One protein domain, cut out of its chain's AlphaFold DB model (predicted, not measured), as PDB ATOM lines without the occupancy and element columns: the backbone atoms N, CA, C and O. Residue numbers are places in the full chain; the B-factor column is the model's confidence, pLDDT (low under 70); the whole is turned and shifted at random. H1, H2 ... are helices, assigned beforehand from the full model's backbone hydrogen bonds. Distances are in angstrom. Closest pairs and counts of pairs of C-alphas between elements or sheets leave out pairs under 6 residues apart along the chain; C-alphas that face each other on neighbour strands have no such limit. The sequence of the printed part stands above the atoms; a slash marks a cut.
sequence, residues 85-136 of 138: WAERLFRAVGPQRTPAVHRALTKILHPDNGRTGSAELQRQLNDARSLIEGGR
ATOM      1  N   TRP A  85     155.572  98.376  77.007       77.25
ATOM      2  CA  TRP A  85     155.219  98.705  75.606       77.25
ATOM      3  C   TRP A  85     153.705  98.654  75.338       77.25
ATOM      4  O   TRP A  85     153.164  99.521  74.644       77.25
ATOM      5  N   ALA A  86     153.012  97.657  75.899       80.25
ATOM      6  CA  ALA A  86     151.583  97.448  75.679       80.25
ATOM      7  C   ALA A  86     150.746  98.546  76.356       80.25
ATOM      8  O   ALA A  86     149.778  99.042  75.778       80.25
ATOM      9  N   GLU A  87     151.172  99.008  77.531       76.06
ATOM     10  CA  GLU A  87     150.552 100.133  78.234       76.06
ATOM     11  C   GLU A  87     150.677 101.437  77.441       76.06
ATOM     12  O   GLU A  87     149.691 102.154  77.244       76.06
ATOM     13  N   ARG A  88     151.877 101.725  76.914       77.38
ATOM     14  CA  ARG A  88     152.125 102.884  76.042       77.38
ATOM     15  C   ARG A  88     151.235 102.852  74.806       77.38
ATOM     16  O   ARG A  88     150.642 103.874  74.450       77.38
ATOM     17  N   LEU A  89     151.090 101.680  74.189       82.38
ATOM     18  CA  LEU A  89     150.206 101.499  73.044       82.38
ATOM     19  C   LEU A  89     148.749 101.803  73.409       82.38
ATOM     20  O   LEU A  89     148.100 102.588  72.716       82.38
ATOM     21  N   PHE A  90     148.234 101.221  74.493       81.56
ATOM     22  CA  PHE A  90     146.851 101.438  74.911       81.56
ATOM     23  C   PHE A  90     146.569 102.887  75.319       81.56
ATOM     24  O   PHE A  90     145.510 103.424  74.985       81.56
ATOM     25  N   ARG A  91     147.536 103.560  75.951       76.88
ATOM     26  CA  ARG A  91     147.455 104.993  76.257       76.88
ATOM     27  C   ARG A  91     147.379 105.845  74.991       76.88
ATOM     28  O   ARG A  91     146.587 106.782  74.942       76.88
ATOM     29  N   ALA A  92     148.162 105.506  73.966       76.94
ATOM     30  CA  ALA A  92     148.192 106.235  72.700       76.94
ATOM     31  C   ALA A  92     146.910 106.053  71.868       76.94
ATOM     32  O   ALA A  92     146.441 107.005  71.244       76.94
ATOM     33  N   VAL A  93     146.324 104.850  71.848       80.62
ATOM     34  CA  VAL A  93     145.084 104.588  71.086       80.62
ATOM     35  C   VAL A  93     143.823 105.046  71.822       80.62
ATOM     36  O   VAL A  93     142.808 105.324  71.178       80.62
ATOM     37  N   GLY A  94     143.891 105.142  73.150       71.44
ATOM     38  CA  GLY A  94     142.792 105.555  74.012       71.44
ATOM     39  C   GLY A  94     141.739 104.458  74.249       71.44
ATOM     40  O   GLY A  94     141.616 103.501  73.476       71.44
ATOM     41  N   PRO A  95     140.908 104.615  75.297       72.88
ATOM     42  CA  PRO A  95     140.053 103.551  75.834       72.88
ATOM     43  C   PRO A  95     138.997 103.035  74.848       72.88
ATOM     44  O   PRO A  95     138.590 101.880  74.926       72.88
ATOM     45  N   GLN A  96     138.571 103.862  73.889       76.94
ATOM     46  CA  GLN A  96     137.602 103.458  72.865       76.94
ATOM     47  C   GLN A  96     138.178 102.436  71.873       76.94
ATOM     48  O   GLN A  96     137.439 101.629  71.317       76.94
ATOM     49  N   ARG A  97     139.496 102.471  71.632       78.62
ATOM     50  CA  ARG A  97     140.178 101.638  70.627       78.62
ATOM     51  C   ARG A  97     140.957 100.480  71.251       78.62
ATOM     52  O   ARG A  97     141.181  99.481  70.569       78.62
ATOM     53  N   THR A  98     141.278 100.561  72.544       80.88
ATOM     54  CA  THR A  98     141.881  99.489  73.355       80.88
ATOM     55  C   THR A  98     141.288  98.092  73.106       80.88
ATOM     56  O   THR A  98     142.064  97.189  72.794       80.88
ATOM     57  N   PRO A  99     139.956  97.860  73.150       78.81
ATOM     58  CA  PRO A  99     139.407  96.511  72.966       78.81
ATOM     59  C   PRO A  99     139.586  95.965  71.540       78.81
ATOM     60  O   PRO A  99     139.764  94.761  71.359       78.81
ATOM     61  N   ALA A 100     139.559  96.828  70.520       83.69
ATOM     62  CA  ALA A 100     139.781  96.420  69.133       83.69
ATOM     63  C   ALA A 100     141.257  96.071  68.885       83.69
ATOM     64  O   ALA A 100     141.562  95.048  68.272       83.69
ATOM     65  N   VAL A 101     142.165  96.888  69.424       84.19
ATOM     66  CA  VAL A 101     143.619  96.702  69.314       84.19
ATOM     67  C   VAL A 101     144.080  95.469  70.093       84.19
ATOM     68  O   VAL A 101     144.826  94.659  69.548       84.19
ATOM     69  N   HIS A 102     143.577  95.256  71.315       84.31
ATOM     70  CA  HIS A 102     143.875  94.060  72.117       84.31
ATOM     71  C   HIS A 102     143.476  92.776  71.382       84.31
ATOM     72  O   HIS A 102     144.281  91.852  71.282       84.31
ATOM     73  N   ARG A 103     142.278  92.730  70.783       85.00
ATOM     74  CA  ARG A 103     141.815  91.566  70.006       85.00
ATOM     75  C   ARG A 103     142.677  91.305  68.771       85.00
ATOM     76  O   ARG A 103     142.966  90.149  68.473       85.00
ATOM     77  N   ALA A 104     143.072  92.356  68.052       84.62
ATOM     78  CA  ALA A 104     143.923  92.228  66.873       84.62
ATOM     79  C   ALA A 104     145.323  91.713  67.241       84.62
ATOM     80  O   ALA A 104     145.810  90.770  66.625       84.62
ATOM     81  N   LEU A 105     145.931  92.273  68.289       83.44
ATOM     82  CA  LEU A 105     147.260  91.869  68.750       83.44
ATOM     83  C   LEU A 105     147.266  90.487  69.392       83.44
ATOM     84  O   LEU A 105     148.188  89.722  69.142       83.44
ATOM     85  N   THR A 106     146.216  90.114  70.124       85.06
ATOM     86  CA  THR A 106     146.071  88.756  70.674       85.06
ATOM     87  C   THR A 106     146.099  87.716  69.557       85.06
ATOM     88  O   THR A 106     146.788  86.712  69.678       85.06
ATOM     89  N   LYS A 107     145.417  87.975  68.433       80.50
ATOM     90  CA  LYS A 107     145.421  87.074  67.272       80.50
ATOM     91  C   LYS A 107     146.769  86.961  66.572       80.50
ATOM     92  O   LYS A 107     146.950  85.997  65.850       80.50
ATOM     93  N   ILE A 108     147.669  87.929  66.730       80.44
ATOM     94  CA  ILE A 108     148.985  87.951  66.071       80.44
ATOM     95  C   ILE A 108     150.064  87.379  67.000       80.44
ATOM     96  O   ILE A 108     150.935  86.636  66.553       80.44
ATOM     97  N   LEU A 109     149.976  87.704  68.291       75.75
ATOM     98  CA  LEU A 109     150.951  87.358  69.326       75.75
ATOM     99  C   LEU A 109     150.642  86.031  70.034       75.75
ATOM    100  O   LEU A 109     151.455  85.592  70.847       75.75
ATOM    101  N   HIS A 110     149.506  85.384  69.731       72.25
ATOM    102  CA  HIS A 110     149.148  84.086  70.311       72.25
ATOM    103  C   HIS A 110     150.262  83.051  70.088       72.25
ATOM    104  O   HIS A 110     150.711  82.939  68.947       72.25
ATOM    105  N   PRO A 111     150.675  82.253  71.096       68.81
ATOM    106  CA  PRO A 111     151.728  81.241  70.964       68.81
ATOM    107  C   PRO A 111     151.361  80.134  69.970       68.81
ATOM    108  O   PRO A 111     152.234  79.415  69.504       68.81
ATOM    109  N   ASP A 112     150.080  80.034  69.615       73.44
ATOM    110  CA  ASP A 112     149.569  79.135  68.577       73.44
ATOM    111  C   ASP A 112     149.979  79.587  67.156       73.44
ATOM    112  O   ASP A 112     150.033  78.793  66.219       73.44
ATOM    113  N   ASN A 113     150.357  80.860  66.983       66.69
ATOM    114  CA  ASN A 113     150.927  81.353  65.734       66.69
ATOM    115  C   ASN A 113     152.433  81.095  65.703       66.69
ATOM    116  O   ASN A 113     153.222  81.934  66.133       66.69
ATOM    117  N   GLY A 114     152.861  79.991  65.096       56.69
ATOM    118  CA  GLY A 114     154.280  79.603  65.022       56.69
ATOM    119  C   GLY A 114     155.245  80.592  64.334       56.69
ATOM    120  O   GLY A 114     156.437  80.317  64.272       56.69
ATOM    121  N   ARG A 115     154.768  81.731  63.801       61.25
ATOM    122  CA  ARG A 115     155.583  82.751  63.107       61.25
ATOM    123  C   ARG A 115     155.836  84.031  63.917       61.25
ATOM    124  O   ARG A 115     156.855  84.680  63.708       61.25
ATOM    125  N   THR A 116     154.908  84.416  64.789       59.94
ATOM    126  CA  THR A 116     154.931  85.676  65.571       59.94
ATOM    127  C   THR A 116     154.435  85.491  67.007       59.94
ATOM    128  O   THR A 116     154.299  86.462  67.749       59.94
ATOM    129  N   GLY A 117     154.125  84.251  67.384       62.31
ATOM    130  CA  GLY A 117     153.606  83.884  68.685       62.31
ATOM    131  C   GLY A 117     154.687  83.941  69.745       62.31
ATOM    132  O   GLY A 117     155.696  83.246  69.656       62.31
ATOM    133  N   SER A 118     154.438  84.744  70.771       73.62
ATOM    134  CA  SER A 118     155.318  84.871  71.924       73.62
ATOM    135  C   SER A 118     154.451  84.911  73.169       73.62
ATOM    136  O   SER A 118     153.739  85.888  73.400       73.62
ATOM    137  N   ALA A 119     154.539  83.859  73.987       75.06
ATOM    138  CA  ALA A 119     153.812  83.781  75.254       75.06
ATOM    139  C   ALA A 119     154.124  84.987  76.160       75.06
ATOM    140  O   ALA A 119     153.224  85.506  76.814       75.06
ATOM    141  N   GLU A 120     155.365  85.480  76.122       75.94
ATOM    142  CA  GLU A 120     155.798  86.675  76.853       75.94
ATOM    143  C   GLU A 120     155.075  87.946  76.375       75.94
ATOM    144  O   GLU A 120     154.463  88.661  77.164       75.94
ATOM    145  N   LEU A 121     155.047  88.195  75.061       75.88
ATOM    146  CA  LEU A 121     154.382  89.378  74.501       75.88
ATOM    147  C   LEU A 121     152.865  89.332  74.712       75.88
ATOM    148  O   LEU A 121     152.242  90.366  74.954       75.88
ATOM    149  N   GLN A 122     152.257  88.143  74.649       80.38
ATOM    150  CA  GLN A 122     150.841  87.985  74.978       80.38
ATOM    151  C   GLN A 122     150.573  88.210  76.471       80.38
ATOM    152  O   GLN A 122     149.549  88.807  76.816       80.38
ATOM    153  N   ARG A 123     151.469  87.765  77.358       80.00
ATOM    154  CA  ARG A 123     151.358  88.004  78.799       80.00
ATOM    155  C   ARG A 123     151.404  89.501  79.105       80.00
ATOM    156  O   ARG A 123     150.481  89.993  79.747       80.00
ATOM    157  N   GLN A 124     152.381  90.221  78.556       81.06
ATOM    158  CA  GLN A 124     152.502  91.678  78.691       81.06
ATOM    159  C   GLN A 124     151.274  92.426  78.138       81.06
ATOM    160  O   GLN A 124     150.786  93.376  78.746       81.06
ATOM    161  N   LEU A 125     150.713  91.968  77.011       83.50
ATOM    162  CA  LEU A 125     149.495  92.547  76.432       83.50
ATOM    163  C   LEU A 125     148.269  92.391  77.352       83.50
ATOM    164  O   LEU A 125     147.423  93.288  77.419       83.50
ATOM    165  N   ASN A 126     148.147  91.247  78.028       82.94
ATOM    166  CA  ASN A 126     147.051  90.980  78.959       82.94
ATOM    167  C   ASN A 126     147.219  91.741  80.278       82.94
ATOM    168  O   ASN A 126     146.234  92.275  80.788       82.94
ATOM    169  N   ASP A 127     148.445  91.835  80.790       80.25
ATOM    170  CA  ASP A 127     148.765  92.565  82.018       80.25
ATOM    171  C   ASP A 127     148.460  94.066  81.876       80.25
ATOM    172  O   ASP A 127     147.645  94.620  82.619       80.25
ATOM    173  N   ALA A 128     148.944  94.683  80.792       80.69
ATOM    174  CA  ALA A 128     148.666  96.078  80.452       80.69
ATOM    175  C   ALA A 128     147.164  96.385  80.321       80.69
ATOM    176  O   ALA A 128     146.696  97.471  80.668       80.69
ATOM    177  N   ARG A 129     146.377  95.426  79.821       78.50
ATOM    178  CA  ARG A 129     144.921  95.566  79.759       78.50
ATOM    179  C   ARG A 129     144.298  95.531  81.156       78.50
ATOM    180  O   ARG A 129     143.432  96.355  81.442       78.50
ATOM    181  N   SER A 130     144.748  94.616  82.014       77.44
ATOM    182  CA  SER A 130     144.269  94.501  83.394       77.44
ATOM    183  C   SER A 130     144.553  95.769  84.205       77.44
ATOM    184  O   SER A 130     143.690  96.211  84.960       77.44
ATOM    185  N   LEU A 131     145.707  96.408  84.000       71.50
ATOM    186  CA  LEU A 131     146.061  97.683  84.636       71.50
ATOM    187  C   LEU A 131     145.125  98.829  84.222       71.50
ATOM    188  O   LEU A 131     144.665  99.607  85.059       71.50
ATOM    189  N   ILE A 132     144.782  98.912  82.935       68.62
ATOM    190  CA  ILE A 132     143.907  99.969  82.405       68.62
ATOM    191  C   ILE A 132     142.444  99.763  82.816       68.62
ATOM    192  O   ILE A 132     141.735 100.741  83.058       68.62
ATOM    193  N   GLU A 133     141.978  98.514  82.908       67.06
ATOM    194  CA  GLU A 133     140.627  98.200  83.395       67.06
ATOM    195  C   GLU A 133     140.533  98.299  84.935       67.06
ATOM    196  O   GLU A 133     139.494  98.709  85.455       67.06
ATOM    197  N   GLY A 134     141.623  98.017  85.661       58.09
ATOM    198  CA  GLY A 134     141.716  98.096  87.126       58.09
ATOM    199  C   GLY A 134     141.819  99.516  87.701       58.09
ATOM    200  O   GLY A 134     141.399  99.746  88.830       58.09
ATOM    201  N   GLY A 135     142.281 100.500  86.923       50.88
ATOM    202  CA  GLY A 135     142.394 101.906  87.346       50.88
ATOM    203  C   GLY A 135     141.075 102.689  87.452       50.88
ATOM    204  O   GLY A 135     141.105 103.908  87.598       50.88
ATOM    205  N   ARG A 136     139.908 102.035  87.347       44.03
ATOM    206  CA  ARG A 136     138.579 102.677  87.429       44.03
ATOM    207  C   ARG A 136     137.895 102.512  88.798       44.03
ATOM    208  O   ARG A 136     136.692 102.738  88.906       44.03
TER     209      ARG A 136
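AT A GLANCE: This is residues 85 to 136 of the 138 residues of an uncharacterized protein of Mycobacterium heckeshornense (UniProt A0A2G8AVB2). H2 and H3 form a helical hairpin, two helices side by side, and the shorter H1 packs slantwise on H3 toward the hairpin's open end, away from the turn at residues 110 to 118. The printed part has 52 residues with three named helices in the order H1, H2, H3, no named strand, and is all helix. It is compact, with a radius of gyration of the C-alphas of 10.9 A, and a rod spanning 35 by 16 by 14 A.

HOW THE PARTS SIT: H1, residues 85 to 93, touches H3, residues 119 to 134, the same way at a steep tilt of 49 degrees; their closest C-alphas, of Glu 87 and Ala 128, are 5.0 A apart. H1 and H2, residues 98 to 109, are close but not clearly touching; their closest C-alphas, of Phe 90 and Thr 98, are 5.6 A apart. H2 and H3, a hairpin, touch, opposite ways at a shallow tilt of 12 degrees; their closest C-alphas, of Leu 109 and Gln 122, are 5.7 A apart. In H1, H2 and H3 every O i to N i+4 pair is within hydrogen-bond range.

IN THESE COORDINATES: H1 begins at C-alpha 85 (155.219, 98.705, 75.606) and is 12.6 A long. H2 is 15.7 A long. H3, 22.2 A, ends at C-alpha 134 (141.716, 98.096, 87.126).

THE WHOLE: The farthest C-alphas, of Gly 114 and Arg 136, are 35.8 A apart. The printed part has no cut and no long link. The model's pLDDT is under 70 at residues 111, 113 to 117 and 132 to 136.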